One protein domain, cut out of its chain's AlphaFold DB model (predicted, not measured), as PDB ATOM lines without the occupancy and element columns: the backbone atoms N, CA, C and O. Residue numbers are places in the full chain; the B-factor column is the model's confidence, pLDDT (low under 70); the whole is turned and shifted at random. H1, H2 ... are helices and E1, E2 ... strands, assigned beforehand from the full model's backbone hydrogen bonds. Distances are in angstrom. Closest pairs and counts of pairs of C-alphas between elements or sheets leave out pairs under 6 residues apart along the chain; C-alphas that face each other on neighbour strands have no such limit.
ATOM      1  N   LEU A   9     104.760  70.572   6.803       94.38
ATOM      2  CA  LEU A   9     105.176  71.134   8.089       94.38
ATOM      3  C   LEU A   9     106.376  70.343   8.620       94.38
ATOM      4  O   LEU A   9     106.274  69.141   8.858       94.38
ATOM      5  N   LYS A  10     107.508  71.024   8.797       94.50
ATOM      6  CA  LYS A  10     108.763  70.436   9.281       94.50
ATOM      7  C   LYS A  10     108.968  70.581  10.776       94.50
ATOM      8  O   LYS A  10     109.728  69.807  11.338       94.50
ATOM      9  N   GLY A  11     108.331  71.572  11.384       93.94
ATOM     10  CA  GLY A  11     108.410  71.797  12.816       93.94
ATOM     11  C   GLY A  11     107.862  73.154  13.216       93.94
ATOM     12  O   GLY A  11     107.472  73.972  12.375       93.94
ATOM     13  N   THR A  12     107.802  73.370  14.525       93.94
ATOM     14  CA  THR A  12     107.367  74.632  15.134       93.94
ATOM     15  C   THR A  12     108.371  75.032  16.204       93.94
ATOM     16  O   THR A  12     108.859  74.181  16.946       93.94
ATOM     17  N   ASP A  13     108.699  76.316  16.295       92.19
ATOM     18  CA  ASP A  13     109.582  76.802  17.356       92.19
ATOM     19  C   ASP A  13     108.840  77.202  18.640       92.19
ATOM     20  O   ASP A  13     107.619  77.101  18.766       92.19
ATOM     21  N   LYS A  14     109.608  77.674  19.625       90.06
ATOM     22  CA  LYS A  14     109.103  78.112  20.934       90.06
ATOM     23  C   LYS A  14     108.260  79.389  20.867       90.06
ATOM     24  O   LYS A  14     107.507  79.652  21.801       90.06
ATOM     25  N   PHE A  15     108.404  80.180  19.805       90.50
ATOM     26  CA  PHE A  15     107.659  81.423  19.594       90.50
ATOM     27  C   PHE A  15     106.345  81.177  18.845       90.50
ATOM     28  O   PHE A  15     105.459  82.028  18.867       90.50
ATOM     29  N   GLY A  16     106.185  79.986  18.260       91.75
ATOM     30  CA  GLY A  16     105.014  79.582  17.493       91.75
ATOM     31  C   GLY A  16     105.175  79.784  15.988       91.75
ATOM     32  O   GLY A  16     104.181  79.665  15.271       91.75
ATOM     33  N   ASN A  17     106.389  80.069  15.501       94.25
ATOM     34  CA  ASN A  17     106.666  80.112  14.069       94.25
ATOM     35  C   ASN A  17     106.641  78.688  13.508       94.25
ATOM     36  O   ASN A  17     107.253  77.775  14.073       94.25
ATOM     37  N   LYS A  18     105.948  78.503  12.386       94.31
ATOM     38  CA  LYS A  18     105.807  77.214  11.702       94.31
ATOM     39  C   LYS A  18     106.669  77.191  10.452       94.31
ATOM     40  O   LYS A  18     106.607  78.110   9.639       94.31
ATOM     41  N   TYR A  19     107.445  76.129  10.280       94.88
ATOM     42  CA  TYR A  19     108.394  76.000   9.179       94.88
ATOM     43  C   TYR A  19     107.913  74.959   8.180       94.88
ATOM     44  O   TYR A  19     107.586  73.833   8.562       94.88
ATOM     45  N   TYR A  20     107.905  75.320   6.900       94.56
ATOM     46  CA  TYR A  20     107.412  74.461   5.829       94.56
ATOM     47  C   TYR A  20     108.471  74.239   4.759       94.56
ATOM     48  O   TYR A  20     109.284  75.120   4.468       94.56
ATOM     49  N   GLU A  21     108.434  73.051   4.161       94.00
ATOM     50  CA  GLU A  21     109.256  72.689   3.013       94.00
ATOM     51  C   GLU A  21     108.405  72.060   1.910       94.00
ATOM     52  O   GLU A  21     107.575  71.180   2.165       94.00
ATOM     53  N   ASP A  22     108.656  72.474   0.674       94.00
ATOM     54  CA  ASP A  22     108.204  71.782  -0.523       94.00
ATOM     55  C   ASP A  22     109.264  71.865  -1.632       94.00
ATOM     56  O   ASP A  22     109.500  72.915  -2.233       94.00
ATOM     57  N   ASN A  23     109.885  70.717  -1.911       90.81
ATOM     58  CA  ASN A  23     110.935  70.550  -2.917       90.81
ATOM     59  C   ASN A  23     110.418  70.590  -4.363       90.81
ATOM     60  O   ASN A  23     111.226  70.538  -5.290       90.81
ATOM     61  N   SER A  24     109.101  70.682  -4.575       90.44
ATOM     62  CA  SER A  24     108.530  70.965  -5.895       90.44
ATOM     63  C   SER A  24     108.851  72.393  -6.356       90.44
ATOM     64  O   SER A  24     108.991  72.654  -7.554       90.44
ATOM     65  N   TYR A  25     109.021  73.323  -5.408       89.00
ATOM     66  CA  TYR A  25     109.411  74.695  -5.699       89.00
ATOM     67  C   TYR A  25     110.919  74.823  -5.937       89.00
ATOM     68  O   TYR A  25     111.747  74.116  -5.368       89.00
ATOM     69  N   PHE A  26     111.285  75.809  -6.754       90.25
ATOM     70  CA  PHE A  26     112.677  76.176  -6.994       90.25
ATOM     71  C   PHE A  26     113.354  76.715  -5.721       90.25
ATOM     72  O   PHE A  26     112.786  77.555  -5.021       90.25
ATOM     73  N   VAL A  27     114.595  76.294  -5.461       88.69
ATOM     74  CA  VAL A  27     115.458  76.832  -4.390       88.69
ATOM     75  C   VAL A  27     115.830  78.279  -4.733       88.69
ATOM     76  O   VAL A  27     116.408  78.482  -5.796       88.69
ATOM     77  N   PRO A  28     115.525  79.302  -3.906       87.12
ATOM     78  CA  PRO A  28     115.382  79.260  -2.440       87.12
ATOM     79  C   PRO A  28     113.938  79.369  -1.912       87.12
ATOM     80  O   PRO A  28     113.717  79.697  -0.752       87.12
ATOM     81  N   ARG A  29     112.917  79.179  -2.756       89.44
ATOM     82  CA  ARG A  29     111.502  79.339  -2.361       89.44
ATOM     83  C   ARG A  29     110.870  78.078  -1.778       89.44
ATOM     84  O   ARG A  29     109.719  78.143  -1.350       89.44
ATOM     85  N   ASN A  30     111.592  76.962  -1.794       92.50
ATOM     86  CA  ASN A  30     111.147  75.675  -1.273       92.50
ATOM     87  C   ASN A  30     111.005  75.654   0.249       92.50
ATOM     88  O   ASN A  30     110.250  74.829   0.746       92.50
ATOM     89  N   ARG A  31     111.684  76.543   0.984       94.19
ATOM     90  CA  ARG A  31     111.546  76.681   2.440       94.19
ATOM     91  C   ARG A  31     110.950  78.041   2.782       94.19
ATOM     92  O   ARG A  31     111.333  79.059   2.206       94.19
ATOM     93  N   TRP A  32     109.999  78.065   3.708       93.38
ATOM     94  CA  TRP A  32     109.434  79.307   4.236       93.38
ATOM     95  C   TRP A  32     108.968  79.134   5.680       93.38
ATOM     96  O   TRP A  32     108.850  78.019   6.193       93.38
ATOM     97  N   VAL A  33     108.726  80.268   6.330       94.19
ATOM     98  CA  VAL A  33     108.199  80.358   7.687       94.19
ATOM     99  C   VAL A  33     106.849  81.066   7.656       94.19
ATOM    100  O   VAL A  33     106.662  82.026   6.907       94.19
ATOM    101  N   GLU A  34     105.914  80.586   8.465       92.75
ATOM    102  CA  GLU A  34     104.685  81.291   8.815       92.75
ATOM    103  C   GLU A  34     104.786  81.727  10.274       92.75
ATOM    104  O   GLU A  34     104.910  80.896  11.180       92.75
ATOM    105  N   TYR A  35     104.757  83.038  10.492       93.56
ATOM    106  CA  TYR A  35     104.764  83.623  11.828       93.56
ATOM    107  C   TYR A  35     103.421  83.383  12.535       93.56
ATOM    108  O   TYR A  35     102.384  83.245  11.877       93.56
ATOM    109  N   PRO A  36     103.409  83.315  13.877       92.00
ATOM    110  CA  PRO A  36     102.196  83.092  14.645       92.00
ATOM    111  C   PRO A  36     101.222  84.265  14.501       92.00
ATOM    112  O   PRO A  36     101.611  85.430  14.452       92.00
ATOM    113  N   GLU A  37      99.927  83.958  14.569       87.44
ATOM    114  CA  GLU A  37      98.845  84.950  14.477       87.44
ATOM    115  C   GLU A  37      98.942  86.048  15.549       87.44
ATOM    116  O   GLU A  37      98.535  87.180  15.312       87.44
ATOM    117  N   LYS A  38      99.563  85.747  16.700       88.38
ATOM    118  CA  LYS A  38      99.823  86.713  17.780       88.38
ATOM    119  C   LYS A  38     100.600  87.950  17.308       88.38
ATOM    120  O   LYS A  38     100.411  89.020  17.876       88.38
ATOM    121  N   VAL A  39     101.490  87.788  16.333       83.75
ATOM    122  CA  VAL A  39     102.342  88.864  15.804       83.75
ATOM    123  C   VAL A  39     101.626  89.646  14.693       83.75
ATOM    124  O   VAL A  39     101.881  90.829  14.494       83.75
ATOM    125  N   TRP A  40     100.663  89.012  14.022       83.12
ATOM    126  CA  TRP A  40      99.820  89.608  12.990       83.12
ATOM    127  C   TRP A  40     100.623  90.315  11.879       83.12
ATOM    128  O   TRP A  40     101.226  89.630  11.057       83.12
ATOM    129  N   LEU A  41     100.630  91.653  11.824       86.44
ATOM    130  CA  LEU A  41     101.364  92.431  10.814       86.44
ATOM    131  C   LEU A  41     102.775  92.852  11.251       86.44
ATOM    132  O   LEU A  41     103.557  93.261  10.397       86.44
ATOM    133  N   ASP A  42     103.118  92.718  12.532       87.31
ATOM    134  CA  ASP A  42     104.410  93.143  13.091       87.31
ATOM    135  C   ASP A  42     105.459  92.016  13.040       87.31
ATOM    136  O   ASP A  42     106.299  91.871  13.930       87.31
ATOM    137  N   TYR A  43     105.381  91.157  12.018       90.25
ATOM    138  CA  TYR A  43     106.321  90.054  11.857       90.25
ATOM    139  C   TYR A  43     107.674  90.569  11.381       90.25
ATOM    140  O   TYR A  43     107.761  91.417  10.491       90.25
ATOM    141  N   ASP A  44     108.742  90.017  11.950       91.44
ATOM    142  CA  ASP A  44     110.106  90.384  11.590       91.44
ATOM    143  C   ASP A  44     110.966  89.140  11.368       91.44
ATOM    144  O   ASP A  44     110.857  88.137  12.074       91.44
ATOM    145  N   ALA A  45     111.886  89.229  10.407       91.31
ATOM    146  CA  ALA A  45     112.859  88.182  10.107       91.31
ATOM    147  C   ALA A  45     113.731  87.828  11.322       91.31
ATOM    148  O   ALA A  45     114.266  86.721  11.409       91.31
ATOM    149  N   THR A  46     113.874  88.762  12.262       92.75
ATOM    150  CA  THR A  46     114.683  88.582  13.470       92.75
ATOM    151  C   THR A  46     114.004  87.762  14.565       92.75
ATOM    152  O   THR A  46     114.687  87.398  15.513       92.75
ATOM    153  N   GLN A  47     112.717  87.416  14.424       92.81
ATOM    154  CA  GLN A  47     111.977  86.549  15.359       92.81
ATOM    155  C   GLN A  47     112.275  85.050  15.169       92.81
ATOM    156  O   GLN A  47     111.776  84.204  15.914       92.81
ATOM    157  N   ILE A  48     113.054  84.702  14.142       94.44
ATOM    158  CA  ILE A  48     113.446  83.327  13.841       94.44
ATOM    159  C   ILE A  48     114.640  82.948  14.730       94.44
ATOM    160  O   ILE A  48     115.721  83.534  14.587       94.44
ATOM    161  N   PRO A  49     114.526  81.917  15.587       94.06
ATOM    162  CA  PRO A  49     115.624  81.511  16.443       94.06
ATOM    163  C   PRO A  49     116.813  80.965  15.633       94.06
ATOM    164  O   PRO A  49     116.636  80.400  14.546       94.06
ATOM    165  N   PRO A  50     118.043  81.032  16.180       92.38
ATOM    166  CA  PRO A  50     119.263  80.656  15.457       92.38
ATOM    167  C   PRO A  50     119.274  79.213  14.940       92.38
ATOM    168  O   PRO A  50     119.910  78.905  13.932       92.38
ATOM    169  N   GLU A  51     118.577  78.315  15.636       91.81
ATOM    170  CA  GLU A  51     118.446  76.912  15.255       91.81
ATOM    171  C   GLU A  51     117.698  76.752  13.923       91.81
ATOM    172  O   GLU A  51     118.219  76.120  13.001       91.81
ATOM    173  N   TRP A  52     116.545  77.409  13.779       94.06
ATOM    174  CA  TRP A  52     115.742  77.391  12.556       94.06
ATOM    175  C   TRP A  52     116.305  78.301  11.465       94.06
ATOM    176  O   TRP A  52     116.193  77.977  10.281       94.06
ATOM    177  N   HIS A  53     117.006  79.374  11.842       94.19
ATOM    178  CA  HIS A  53     117.688  80.260  10.901       94.19
ATOM    179  C   HIS A  53     118.652  79.493   9.983       94.19
ATOM    180  O   HIS A  53     118.683  79.737   8.776       94.19
ATOM    181  N   ARG A  54     119.419  78.534  10.526       93.62
ATOM    182  CA  ARG A  54     120.360  77.713   9.741       93.62
ATOM    183  C   ARG A  54     119.649  76.876   8.676       93.62
ATOM    184  O   ARG A  54     120.146  76.767   7.559       93.62
ATOM    185  N   TRP A  55     118.515  76.276   9.025       93.88
ATOM    186  CA  TRP A  55     117.749  75.428   8.112       93.88
ATOM    187  C   TRP A  55     117.033  76.255   7.038       93.88
ATOM    188  O   TRP A  55     117.111  75.933   5.850       93.88
ATOM    189  N   LEU A  56     116.407  77.366   7.437       94.50
ATOM    190  CA  LEU A  56     115.687  78.252   6.524       94.50
ATOM    191  C   LEU A  56     116.612  78.874   5.468       94.50
ATOM    192  O   LEU A  56     116.235  78.979   4.307       94.50
ATOM    193  N   HIS A  57     117.845  79.224   5.847       94.12
ATOM    194  CA  HIS A  57     118.839  79.821   4.946       94.12
ATOM    195  C   HIS A  57     119.686  78.791   4.183       94.12
ATOM    196  O   HIS A  57     120.751  79.136   3.674       94.12
ATOM    197  N   HIS A  58     119.258  77.527   4.118       92.62
ATOM    198  CA  HIS A  58     119.981  76.456   3.417       92.62
ATOM    199  C   HIS A  58     121.438  76.248   3.881       92.62
ATOM    200  O   HIS A  58     122.264  75.735   3.133       92.62
TER     201      HIS A  58
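Overview. This is residues 9 to 58 of the 111 residues of the protein "NADH dehydrogenase [ubiquinone] 1 alpha subcomplex subunit 12" of Strongylus vulgaris (UniProt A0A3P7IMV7). With little regular structure, this is a small antiparallel sheet of three strands in the order E1, E2, E3, which one short helix, H1, only grazes. The printed part has 50 residues, 19 of them in named elements, ordered E1, E2, E3, H1; the class is mixed. It is compact, with a radius of gyration of the C-alphas of 10.9 A, and spans 30 by 20 by 16 A.

Along the chain. E1, residues 9 to 12, begins at C-alpha 9 (105.176, 71.134, 8.089) and measures 8.2 A. E2, residues 18 to 21, and E3, residues 31 to 34, measure 10.4 A each. H1, residues 50 to 56, measures 9.9 A, ending at C-alpha 56 (115.687, 78.252, 6.524).

Arrangement. The strands form a meander, each the antiparallel neighbour of the one before. In hairpin E1 and E2, N 10 and O 19 are within hydrogen-bond range, 2.8 A; in hairpin E2 and E3, N 34 and O 18, 2.8 A. H1 only grazes the sheet with residues 52 to 56; its closest C-alphas to E3, Leu 56 and Arg 31, are 6.0 A apart. In H1, 2 of 3 O i to N i+4 pairs are within range.

Size, cuts and confidence. The farthest C-alphas, Phe 26 and Lys 38, are 29.8 A apart. The printed part has no cut; the link E3 to H1 is long. No printed residue is under 70 in pLDDT.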